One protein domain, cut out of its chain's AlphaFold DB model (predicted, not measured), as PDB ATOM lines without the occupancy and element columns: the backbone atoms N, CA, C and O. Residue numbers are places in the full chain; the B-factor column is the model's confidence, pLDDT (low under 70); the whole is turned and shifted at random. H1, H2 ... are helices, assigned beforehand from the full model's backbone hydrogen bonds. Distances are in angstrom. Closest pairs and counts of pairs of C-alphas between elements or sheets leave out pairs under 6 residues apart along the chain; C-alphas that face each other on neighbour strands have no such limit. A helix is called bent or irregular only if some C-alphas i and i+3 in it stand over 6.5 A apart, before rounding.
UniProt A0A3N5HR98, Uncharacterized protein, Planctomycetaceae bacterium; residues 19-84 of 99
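Overview. This is residues 19 to 84 of the 99 residues of an uncharacterized protein of Planctomycetaceae bacterium (UniProt A0A3N5HR98). Two long helices, H2 and H3, run opposite ways at a steep tilt and meet in one place: the far end of H3, residues 73 to 77, packs on residues 34 to 38 of H2. A long looping link, residues 42 to 59, joins the end of H2 to the start of H3, while the short H1 packs on the first part of H2 and the short H4 follows H3. The printed part has 66 residues with four named helices in the order H1, H2, H3, H4 and no named strand, and its class is all helix. It is only just loose, close to compact, with a radius of gyration of the C-alphas of 13.1 A, and only just elongated, with spans of 37 by 25 by 20 A.

Along the chain. Find C-alpha 19 at (162.646, 164.285, 160.766); here H1 begins, residues 19 to 22. H2, residues 24 to 41, starts at C-alpha 24, (168.577, 163.061, 166.783), and runs 26.0 A to C-alpha 41. It is neither bent nor irregular, but only just: C-alphas 35 and 38 are 6.1 A apart. H3, residues 60 to 77, covers 18.2 A from first to last C-alpha. It is irregular, with C-alphas 63 and 66 standing 9.7 A apart, and it has a kink of 72 degrees near residue 67. H4, residues 79 to 82, ends at C-alpha 82, (150.606, 162.158, 167.782).

Arrangement. Start at H1, which touches H2 at residues 26 to 30 of H2 alone; the closest C-alphas, of Leu 19 and Trp 27, are 5.0 A apart. Go on along H2 to residues 34 to 38, which touch residues 73 to 77 of H3. There the closest C-alphas are those of Arg 35 and Leu 77, 6.5 A apart, and the lines of the two helices stand at a steep tilt of 59 degrees, opposite ways. H3 and H4 meet only through their link. H4 and H1 are close but not clearly touching, with the closest C-alphas, of His 20 and Val 79, 7.5 A apart. H1 and H3 are apart, and so are H2 and H4. In the backbone, 11 of 14 O i to N i+4 pairs are within hydrogen-bond range in H2 and 10 of 14 in H3; H1 and H4 are too short for such a pair.

Size, cuts and confidence. The two C-alphas farthest apart are those of Asp 24 and Arg 47, at 39.2 A. The printed part has no cut. Look between H2 and H3 for the long link, 18 residues; the links from H1 to H2 and from H3 to H4 are tight. The mean pLDDT of the printed part is 88.2, and residues 55 to 56, 60 to 62 and 84 are under 70.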
ATOM      1  N   LEU A  19     161.618 163.875 159.814       93.50
ATOM      2  CA  LEU A  19     162.646 164.285 160.766       93.50
ATOM      3  C   LEU A  19     162.295 163.861 162.187       93.50
ATOM      4  O   LEU A  19     163.172 163.382 162.891       93.50
ATOM      5  N   HIS A  20     161.024 163.948 162.589       91.44
ATOM      6  CA  HIS A  20     160.589 163.426 163.883       91.44
ATOM      7  C   HIS A  20     160.824 161.914 163.994       91.44
ATOM      8  O   HIS A  20     161.267 161.435 165.033       91.44
ATOM      9  N   HIS A  21     160.545 161.154 162.928       88.75
ATOM     10  CA  HIS A  21     160.799 159.713 162.910       88.75
ATOM     11  C   HIS A  21     162.297 159.376 162.911       88.75
ATOM     12  O   HIS A  21     162.705 158.432 163.581       88.75
ATOM     13  N   PHE A  22     163.110 160.143 162.177       90.19
ATOM     14  CA  PHE A  22     164.565 159.979 162.151       90.19
ATOM     15  C   PHE A  22     165.202 160.308 163.509       90.19
ATOM     16  O   PHE A  22     166.087 159.592 163.963       90.19
ATOM     17  N   GLY A  23     164.725 161.362 164.173       88.25
ATOM     18  CA  GLY A  23     165.201 161.786 165.484       88.25
ATOM     19  C   GLY A  23     166.531 162.547 165.450       88.25
ATOM     20  O   GLY A  23     166.885 163.204 164.468       88.25
ATOM     21  N   ASP A  24     167.243 162.491 166.576       90.25
ATOM     22  CA  ASP A  24     168.577 163.061 166.783       90.25
ATOM     23  C   ASP A  24     168.716 164.558 166.437       90.25
ATOM     24  O   ASP A  24     167.842 165.379 166.722       90.25
ATOM     25  N   GLU A  25     169.884 164.941 165.922       94.31
ATOM     26  CA  GLU A  25     170.262 166.321 165.628       94.31
ATOM     27  C   GLU A  25     169.410 166.963 164.520       94.31
ATOM     28  O   GLU A  25     168.964 168.094 164.724       94.31
ATOM     29  N   PRO A  26     169.091 166.281 163.398       93.19
ATOM     30  CA  PRO A  26     168.229 166.864 162.368       93.19
ATOM     31  C   PRO A  26     166.834 167.209 162.892       93.19
ATOM     32  O   PRO A  26     166.275 168.245 162.527       93.19
ATOM     33  N   TRP A  27     166.285 166.369 163.777       93.50
ATOM     34  CA  TRP A  27     165.022 166.662 164.439       93.50
ATOM     35  C   TRP A  27     165.122 167.907 165.315       93.50
ATOM     36  O   TRP A  27     164.290 168.795 165.168       93.50
ATOM     37  N   ARG A  28     166.137 168.004 166.187       93.06
ATOM     38  CA  ARG A  28     166.318 169.173 167.065       93.06
ATOM     39  C   ARG A  28     166.387 170.469 166.264       93.06
ATOM     40  O   ARG A  28     165.584 171.364 166.500       93.06
ATOM     41  N   GLN A  29     167.253 170.518 165.253       94.69
ATOM     42  CA  GLN A  29     167.434 171.708 164.417       94.69
ATOM     43  C   GLN A  29     166.147 172.132 163.710       94.69
ATOM     44  O   GLN A  29     165.820 173.314 163.663       94.69
ATOM     45  N   TRP A  30     165.400 171.177 163.155       94.75
ATOM     46  CA  TRP A  30     164.123 171.470 162.511       94.75
ATOM     47  C   TRP A  30     163.075 171.944 163.515       94.75
ATOM     48  O   TRP A  30     162.383 172.940 163.299       94.75
ATOM     49  N   ASN A  31     162.968 171.219 164.621       93.88
ATOM     50  CA  ASN A  31     161.961 171.430 165.633       93.88
ATOM     51  C   ASN A  31     162.116 172.770 166.347       93.88
ATOM     52  O   ASN A  31     161.113 173.438 166.581       93.88
ATOM     53  N   ASP A  32     163.350 173.159 166.666       94.44
ATOM     54  CA  ASP A  32     163.655 174.417 167.346       94.44
ATOM     55  C   ASP A  32     163.184 175.614 166.524       94.44
ATOM     56  O   ASP A  32     162.622 176.552 167.078       94.44
ATOM     57  N   VAL A  33     163.279 175.541 165.195       93.88
ATOM     58  CA  VAL A  33     162.754 176.620 164.359       93.88
ATOM     59  C   VAL A  33     161.240 176.523 164.186       93.88
ATOM     60  O   VAL A  33     160.532 177.515 164.340       93.88
ATOM     61  N   MET A  34     160.700 175.335 163.901       92.94
ATOM     62  CA  MET A  34     159.263 175.182 163.637       92.94
ATOM     63  C   MET A  34     158.392 175.538 164.846       92.94
ATOM     64  O   MET A  34     157.320 176.122 164.675       92.94
ATOM     65  N   ARG A  35     158.846 175.219 166.063       93.31
ATOM     66  CA  ARG A  35     158.121 175.527 167.304       93.31
ATOM     67  C   ARG A  35     158.091 177.020 167.640       93.31
ATOM     68  O   ARG A  35     157.252 177.422 168.439       93.31
ATOM     69  N   GLU A  36     158.993 177.817 167.070       94.38
ATOM     70  CA  GLU A  36     159.078 179.266 167.285       94.38
ATOM     71  C   GLU A  36     158.407 180.033 166.142       94.38
ATOM     72  O   GLU A  36     157.507 180.846 166.368       94.38
ATOM     73  N   GLU A  37     158.780 179.717 164.901       92.38
ATOM     74  CA  GLU A  37     158.343 180.458 163.719       92.38
ATOM     75  C   GLU A  37     156.864 180.223 163.397       92.38
ATOM     76  O   GLU A  37     156.142 181.178 163.104       92.38
ATOM     77  N   LEU A  38     156.355 178.985 163.495       92.62
ATOM     78  CA  LEU A  38     154.937 178.743 163.200       92.62
ATOM     79  C   LEU A  38     154.022 179.530 164.151       92.62
ATOM     80  O   LEU A  38     153.162 180.257 163.647       92.62
ATOM     81  N   PRO A  39     154.182 179.486 165.489       94.25
ATOM     82  CA  PRO A  39     153.369 180.317 166.372       94.25
ATOM     83  C   PRO A  39     153.557 181.820 166.145       94.25
ATOM     84  O   PRO A  39     152.585 182.564 166.305       94.25
ATOM     85  N   ALA A  40     154.754 182.277 165.759       93.25
ATOM     86  CA  ALA A  40     155.006 183.684 165.439       93.25
ATOM     87  C   ALA A  40     154.241 184.153 164.187       93.25
ATOM     88  O   ALA A  40     153.766 185.286 164.142       93.25
ATOM     89  N   MET A  41     154.057 183.277 163.195       91.19
ATOM     90  CA  MET A  41     153.294 183.571 161.974       91.19
ATOM     91  C   MET A  41     151.768 183.495 162.139       91.19
ATOM     92  O   MET A  41     151.033 183.861 161.219       91.19
ATOM     93  N   GLN A  42     151.272 182.985 163.267       95.19
ATOM     94  CA  GLN A  42     149.840 182.857 163.508       95.19
ATOM     95  C   GLN A  42     149.190 184.239 163.640       95.19
ATOM     96  O   GLN A  42     149.681 185.104 164.366       95.19
ATOM     97  N   VAL A  43     148.041 184.435 162.994       95.62
ATOM     98  CA  VAL A  43     147.238 185.653 163.142       95.62
ATOM     99  C   VAL A  43     146.798 185.781 164.602       95.62
ATOM    100  O   VAL A  43     146.208 184.853 165.152       95.62
ATOM    101  N   LYS A  44     147.084 186.919 165.240       95.94
ATOM    102  CA  LYS A  44     146.825 187.124 166.678       95.94
ATOM    103  C   LYS A  44     145.506 187.825 166.984       95.94
ATOM    104  O   LYS A  44     145.000 187.692 168.090       95.94
ATOM    105  N   GLU A  45     144.940 188.531 166.012       96.12
ATOM    106  CA  GLU A  45     143.806 189.426 166.234       96.12
ATOM    107  C   GLU A  45     142.774 189.352 165.104       96.12
ATOM    108  O   GLU A  45     143.054 188.903 163.988       96.12
ATOM    109  N   GLY A  46     141.563 189.826 165.401       96.50
ATOM    110  CA  GLY A  46     140.462 189.908 164.446       96.50
ATOM    111  C   GLY A  46     139.798 188.565 164.139       96.50
ATOM    112  O   GLY A  46     139.976 187.568 164.836       96.50
ATOM    113  N   ARG A  47     138.999 188.549 163.066       96.25
ATOM    114  CA  ARG A  47     138.152 187.405 162.673       96.25
ATOM    115  C   ARG A  47     138.939 186.120 162.396       96.25
ATOM    116  O   ARG A  47     138.409 185.032 162.574       96.25
ATOM    117  N   GLU A  48     140.185 186.258 161.964       96.00
ATOM    118  CA  GLU A  48     141.038 185.142 161.555       96.00
ATOM    119  C   GLU A  48     142.063 184.757 162.636       96.00
ATOM    120  O   GLU A  48     143.005 184.015 162.344       96.00
ATOM    121  N   ALA A  49     141.922 185.272 163.865       96.69
ATOM    122  CA  ALA A  49     142.817 184.960 164.975       96.69
ATOM    123  C   ALA A  49     142.925 183.442 165.207       96.69
ATOM    124  O   ALA A  49     141.941 182.709 165.140       96.69
ATOM    125  N   GLY A  50     144.145 182.966 165.451       95.25
ATOM    126  CA  GLY A  50     144.459 181.545 165.609       95.25
ATOM    127  C   GLY A  50     144.781 180.808 164.302       95.25
ATOM    128  O   GLY A  50     145.303 179.695 164.349       95.25
ATOM    129  N   SER A  51     144.528 181.417 163.141       95.44
ATOM    130  CA  SER A  51     144.812 180.820 161.828       95.44
ATOM    131  C   SER A  51     146.160 181.263 161.246       95.44
ATOM    132  O   SER A  51     146.819 182.167 161.762       95.44
ATOM    133  N   TRP A  52     146.538 180.671 160.111       93.12
ATOM    134  CA  TRP A  52     147.678 181.104 159.301       93.12
ATOM    135  C   TRP A  52     147.205 181.596 157.938       93.12
ATOM    136  O   TRP A  52     146.456 180.912 157.239       93.12
ATOM    137  N   ALA A  53     147.635 182.795 157.546       88.69
ATOM    138  CA  ALA A  53     147.304 183.334 156.233       88.69
ATOM    139  C   ALA A  53     147.990 182.511 155.122       88.69
ATOM    140  O   ALA A  53     149.143 182.123 155.294       88.69
ATOM    141  N   PRO A  54     147.350 182.301 153.956       82.25
ATOM    142  CA  PRO A  54     147.917 181.525 152.841       82.25
ATOM    143  C   PRO A  54     149.052 182.258 152.090       82.25
ATOM    144  O   PRO A  54     149.293 182.012 150.910       82.25
ATOM    145  N   GLN A  55     149.717 183.226 152.732       67.88
ATOM    146  CA  GLN A  55     150.625 184.155 152.069       67.88
ATOM    147  C   GLN A  55     151.907 183.454 151.615       67.88
ATOM    148  O   GLN A  55     152.671 182.931 152.427       67.88
ATOM    149  N   ARG A  56     152.143 183.531 150.299       67.56
ATOM    150  CA  ARG A  56     153.349 183.052 149.603       67.56
ATOM    151  C   ARG A  56     153.563 181.536 149.700       67.56
ATOM    152  O   ARG A  56     154.686 181.075 149.538       67.56
ATOM    153  N   ASP A  57     152.492 180.771 149.942       74.88
ATOM    154  CA  ASP A  57     152.523 179.309 149.855       74.88
ATOM    155  C   ASP A  57     152.041 178.819 148.488       74.88
ATOM    156  O   ASP A  57     150.934 179.151 148.054       74.88
ATOM    157  N   ARG A  58     152.861 178.013 147.805       71.44
ATOM    158  CA  ARG A  58     152.591 177.544 146.432       71.44
ATOM    159  C   ARG A  58     151.279 176.761 146.287       71.44
ATOM    160  O   ARG A  58     150.688 176.783 145.212       71.44
ATOM    161  N   TRP A  59     150.820 176.074 147.330       70.62
ATOM    162  CA  TRP A  59     149.636 175.210 147.272       70.62
ATOM    163  C   TRP A  59     148.407 175.861 147.915       70.62
ATOM    164  O   TRP A  59     147.289 175.758 147.399       70.62
ATOM    165  N   ALA A  60     148.607 176.596 149.007       69.38
ATOM    166  CA  ALA A  60     147.548 177.326 149.686       69.38
ATOM    167  C   ALA A  60     147.096 178.557 148.882       69.38
ATOM    168  O   ALA A  60     145.924 178.915 148.955       69.38
ATOM    169  N   SER A  61     147.975 179.176 148.086       66.88
ATOM    170  CA  SER A  61     147.599 180.314 147.230       66.88
ATOM    171  C   SER A  61     146.752 179.919 146.015       66.88
ATOM    172  O   SER A  61     145.969 180.741 145.545       66.88
ATOM    173  N   VAL A  62     146.873 178.678 145.531       69.69
ATOM    174  CA  VAL A  62     146.182 178.210 144.315       69.69
ATOM    175  C   VAL A  62     144.839 177.549 144.634       69.69
ATOM    176  O   VAL A  62     143.861 177.815 143.939       69.69
ATOM    177  N   SER A  63     144.763 176.718 145.684       74.06
ATOM    178  CA  SER A  63     143.547 175.921 145.945       74.06
ATOM    179  C   SER A  63     143.220 175.703 147.424       74.06
ATOM    180  O   SER A  63     142.052 175.576 147.777       74.06
ATOM    181  N   GLY A  64     144.224 175.619 148.305       80.81
ATOM    182  CA  GLY A  64     144.003 175.206 149.699       80.81
ATOM    183  C   GLY A  64     143.529 176.310 150.648       80.81
ATOM    184  O   GLY A  64     142.862 176.040 151.651       80.81
ATOM    185  N   GLY A  65     143.881 177.560 150.351       89.50
ATOM    186  CA  GLY A  65     143.545 178.726 151.156       89.50
ATOM    187  C   GLY A  65     144.011 178.643 152.615       89.50
ATOM    188  O   GLY A  65     144.909 177.890 153.000       89.50
ATOM    189  N   ARG A  66     143.366 179.455 153.456       91.88
ATOM    190  CA  ARG A  66     143.656 179.563 154.894       91.88
ATOM    191  C   ARG A  66     143.446 178.251 155.649       91.88
ATOM    192  O   ARG A  66     144.194 177.970 156.584       91.88
ATOM    193  N   LEU A  67     142.444 177.461 155.259       91.75
ATOM    194  CA  LEU A  67     142.129 176.196 155.922       91.75
ATOM    195  C   LEU A  67     143.301 175.220 155.803       91.75
ATOM    196  O   LEU A  67     143.795 174.743 156.820       91.75
ATOM    197  N   MET A  68     143.799 174.999 154.581       91.31
ATOM    198  CA  MET A  68     144.963 174.144 154.343       91.31
ATOM    199  C   MET A  68     146.175 174.621 155.148       91.31
ATOM    200  O   MET A  68     146.783 173.831 155.868       91.31
ATOM    201  N   MET A  69     146.491 175.918 155.068       91.88
ATOM    202  CA  MET A  69     147.628 176.499 155.785       91.88
ATOM    203  C   MET A  69     147.525 176.273 157.299       91.88
ATOM    204  O   MET A  69     148.501 175.901 157.949       91.88
ATOM    205  N   THR A  70     146.328 176.455 157.854       94.44
ATOM    206  CA  THR A  70     146.069 176.294 159.288       94.44
ATOM    207  C   THR A  70     146.186 174.833 159.713       94.44
ATOM    208  O   THR A  70     146.924 174.541 160.650       94.44
ATOM    209  N   CYS A  71     145.542 173.906 158.995       94.62
ATOM    210  CA  CYS A  71     145.617 172.473 159.284       94.62
ATOM    211  C   CYS A  71     147.063 171.963 159.284       94.62
ATOM    212  O   CYS A  71     147.490 171.330 160.246       94.62
ATOM    213  N   PHE A  72     147.841 172.264 158.242       93.56
ATOM    214  CA  PHE A  72     149.218 171.774 158.159       93.56
ATOM    215  C   PHE A  72     150.155 172.437 159.179       93.56
ATOM    216  O   PHE A  72     151.045 171.764 159.700       93.56
ATOM    217  N   SER A  73     149.935 173.711 159.522       94.19
ATOM    218  CA  SER A  73     150.698 174.380 160.587       94.19
ATOM    219  C   SER A  73     150.432 173.735 161.949       94.19
ATOM    220  O   SER A  73     151.373 173.385 162.659       94.19
ATOM    221  N   ILE A  74     149.159 173.482 162.277       95.12
ATOM    222  CA  ILE A  74     148.768 172.753 163.493       95.12
ATOM    223  C   ILE A  74     149.401 171.362 163.496       95.12
ATOM    224  O   ILE A  74     150.005 170.952 164.483       95.12
ATOM    225  N   TYR A  75     149.357 170.659 162.367       93.81
ATOM    226  CA  TYR A  75     149.937 169.329 162.262       93.81
ATOM    227  C   TYR A  75     151.443 169.286 162.546       93.81
ATOM    228  O   TYR A  75     151.920 168.323 163.150       93.81
ATOM    229  N   CYS A  76     152.192 170.306 162.138       94.06
ATOM    230  CA  CYS A  76     153.605 170.388 162.484       94.06
ATOM    231  C   CYS A  76     153.800 170.543 164.003       94.06
ATOM    232  O   CYS A  76     154.670 169.895 164.572       94.06
ATOM    233  N   LEU A  77     152.957 171.341 164.670       94.00
ATOM    234  CA  LEU A  77     153.024 171.590 166.117       94.00
ATOM    235  C   LEU A  77     152.539 170.401 166.964       94.00
ATOM    236  O   LEU A  77     153.000 170.202 168.084       94.00
ATOM    237  N   GLU A  78     151.628 169.589 166.434       92.56
ATOM    238  CA  GLU A  78     151.062 168.429 167.132       92.56
ATOM    239  C   GLU A  78     151.934 167.170 167.070       92.56
ATOM    240  O   GLU A  78     151.577 166.139 167.648       92.56
ATOM    241  N   VAL A  79     153.053 167.209 166.345       88.56
ATOM    242  CA  VAL A  79     153.879 166.023 166.080       88.56
ATOM    243  C   VAL A  79     154.316 165.300 167.364       88.56
ATOM    244  O   VAL A  79     154.276 164.070 167.398       88.56
ATOM    245  N   TYR A  80     154.590 166.033 168.450       80.00
ATOM    246  CA  TYR A  80     154.958 165.460 169.754       80.00
ATOM    247  C   TYR A  80     153.857 164.600 170.379       80.00
ATOM    248  O   TYR A  80     154.134 163.622 171.069       80.00
ATOM    249  N   TYR A  81     152.599 164.992 170.172       78.56
ATOM    250  CA  TYR A  81     151.453 164.354 170.812       78.56
ATOM    251  C   TYR A  81     150.964 163.157 170.007       78.56
ATOM    252  O   TYR A  81     150.516 162.167 170.578       78.56
ATOM    253  N   ARG A  82     151.079 163.224 168.677       75.31
ATOM    254  CA  ARG A  82     150.606 162.158 167.782       75.31
ATOM    255  C   ARG A  82     151.507 160.935 167.759       75.31
ATOM    256  O   ARG A  82     151.010 159.832 167.573       75.31
ATOM    257  N   HIS A  83     152.799 161.131 167.997       70.00
ATOM    258  CA  HIS A  83     153.778 160.046 168.078       70.00
ATOM    259  C   HIS A  83     154.208 159.748 169.510       70.00
ATOM    260  O   HIS A  83     155.245 159.118 169.720       70.00
ATOM    261  N   MET A  84     153.425 160.198 170.499       60.56
ATOM    262  CA  MET A  84     153.686 159.877 171.895       60.56
ATOM    263  C   MET A  84     153.738 158.348 172.025       60.56
ATOM    264  O   MET A  84     152.785 157.667 171.632       60.56
TER     265      MET A  84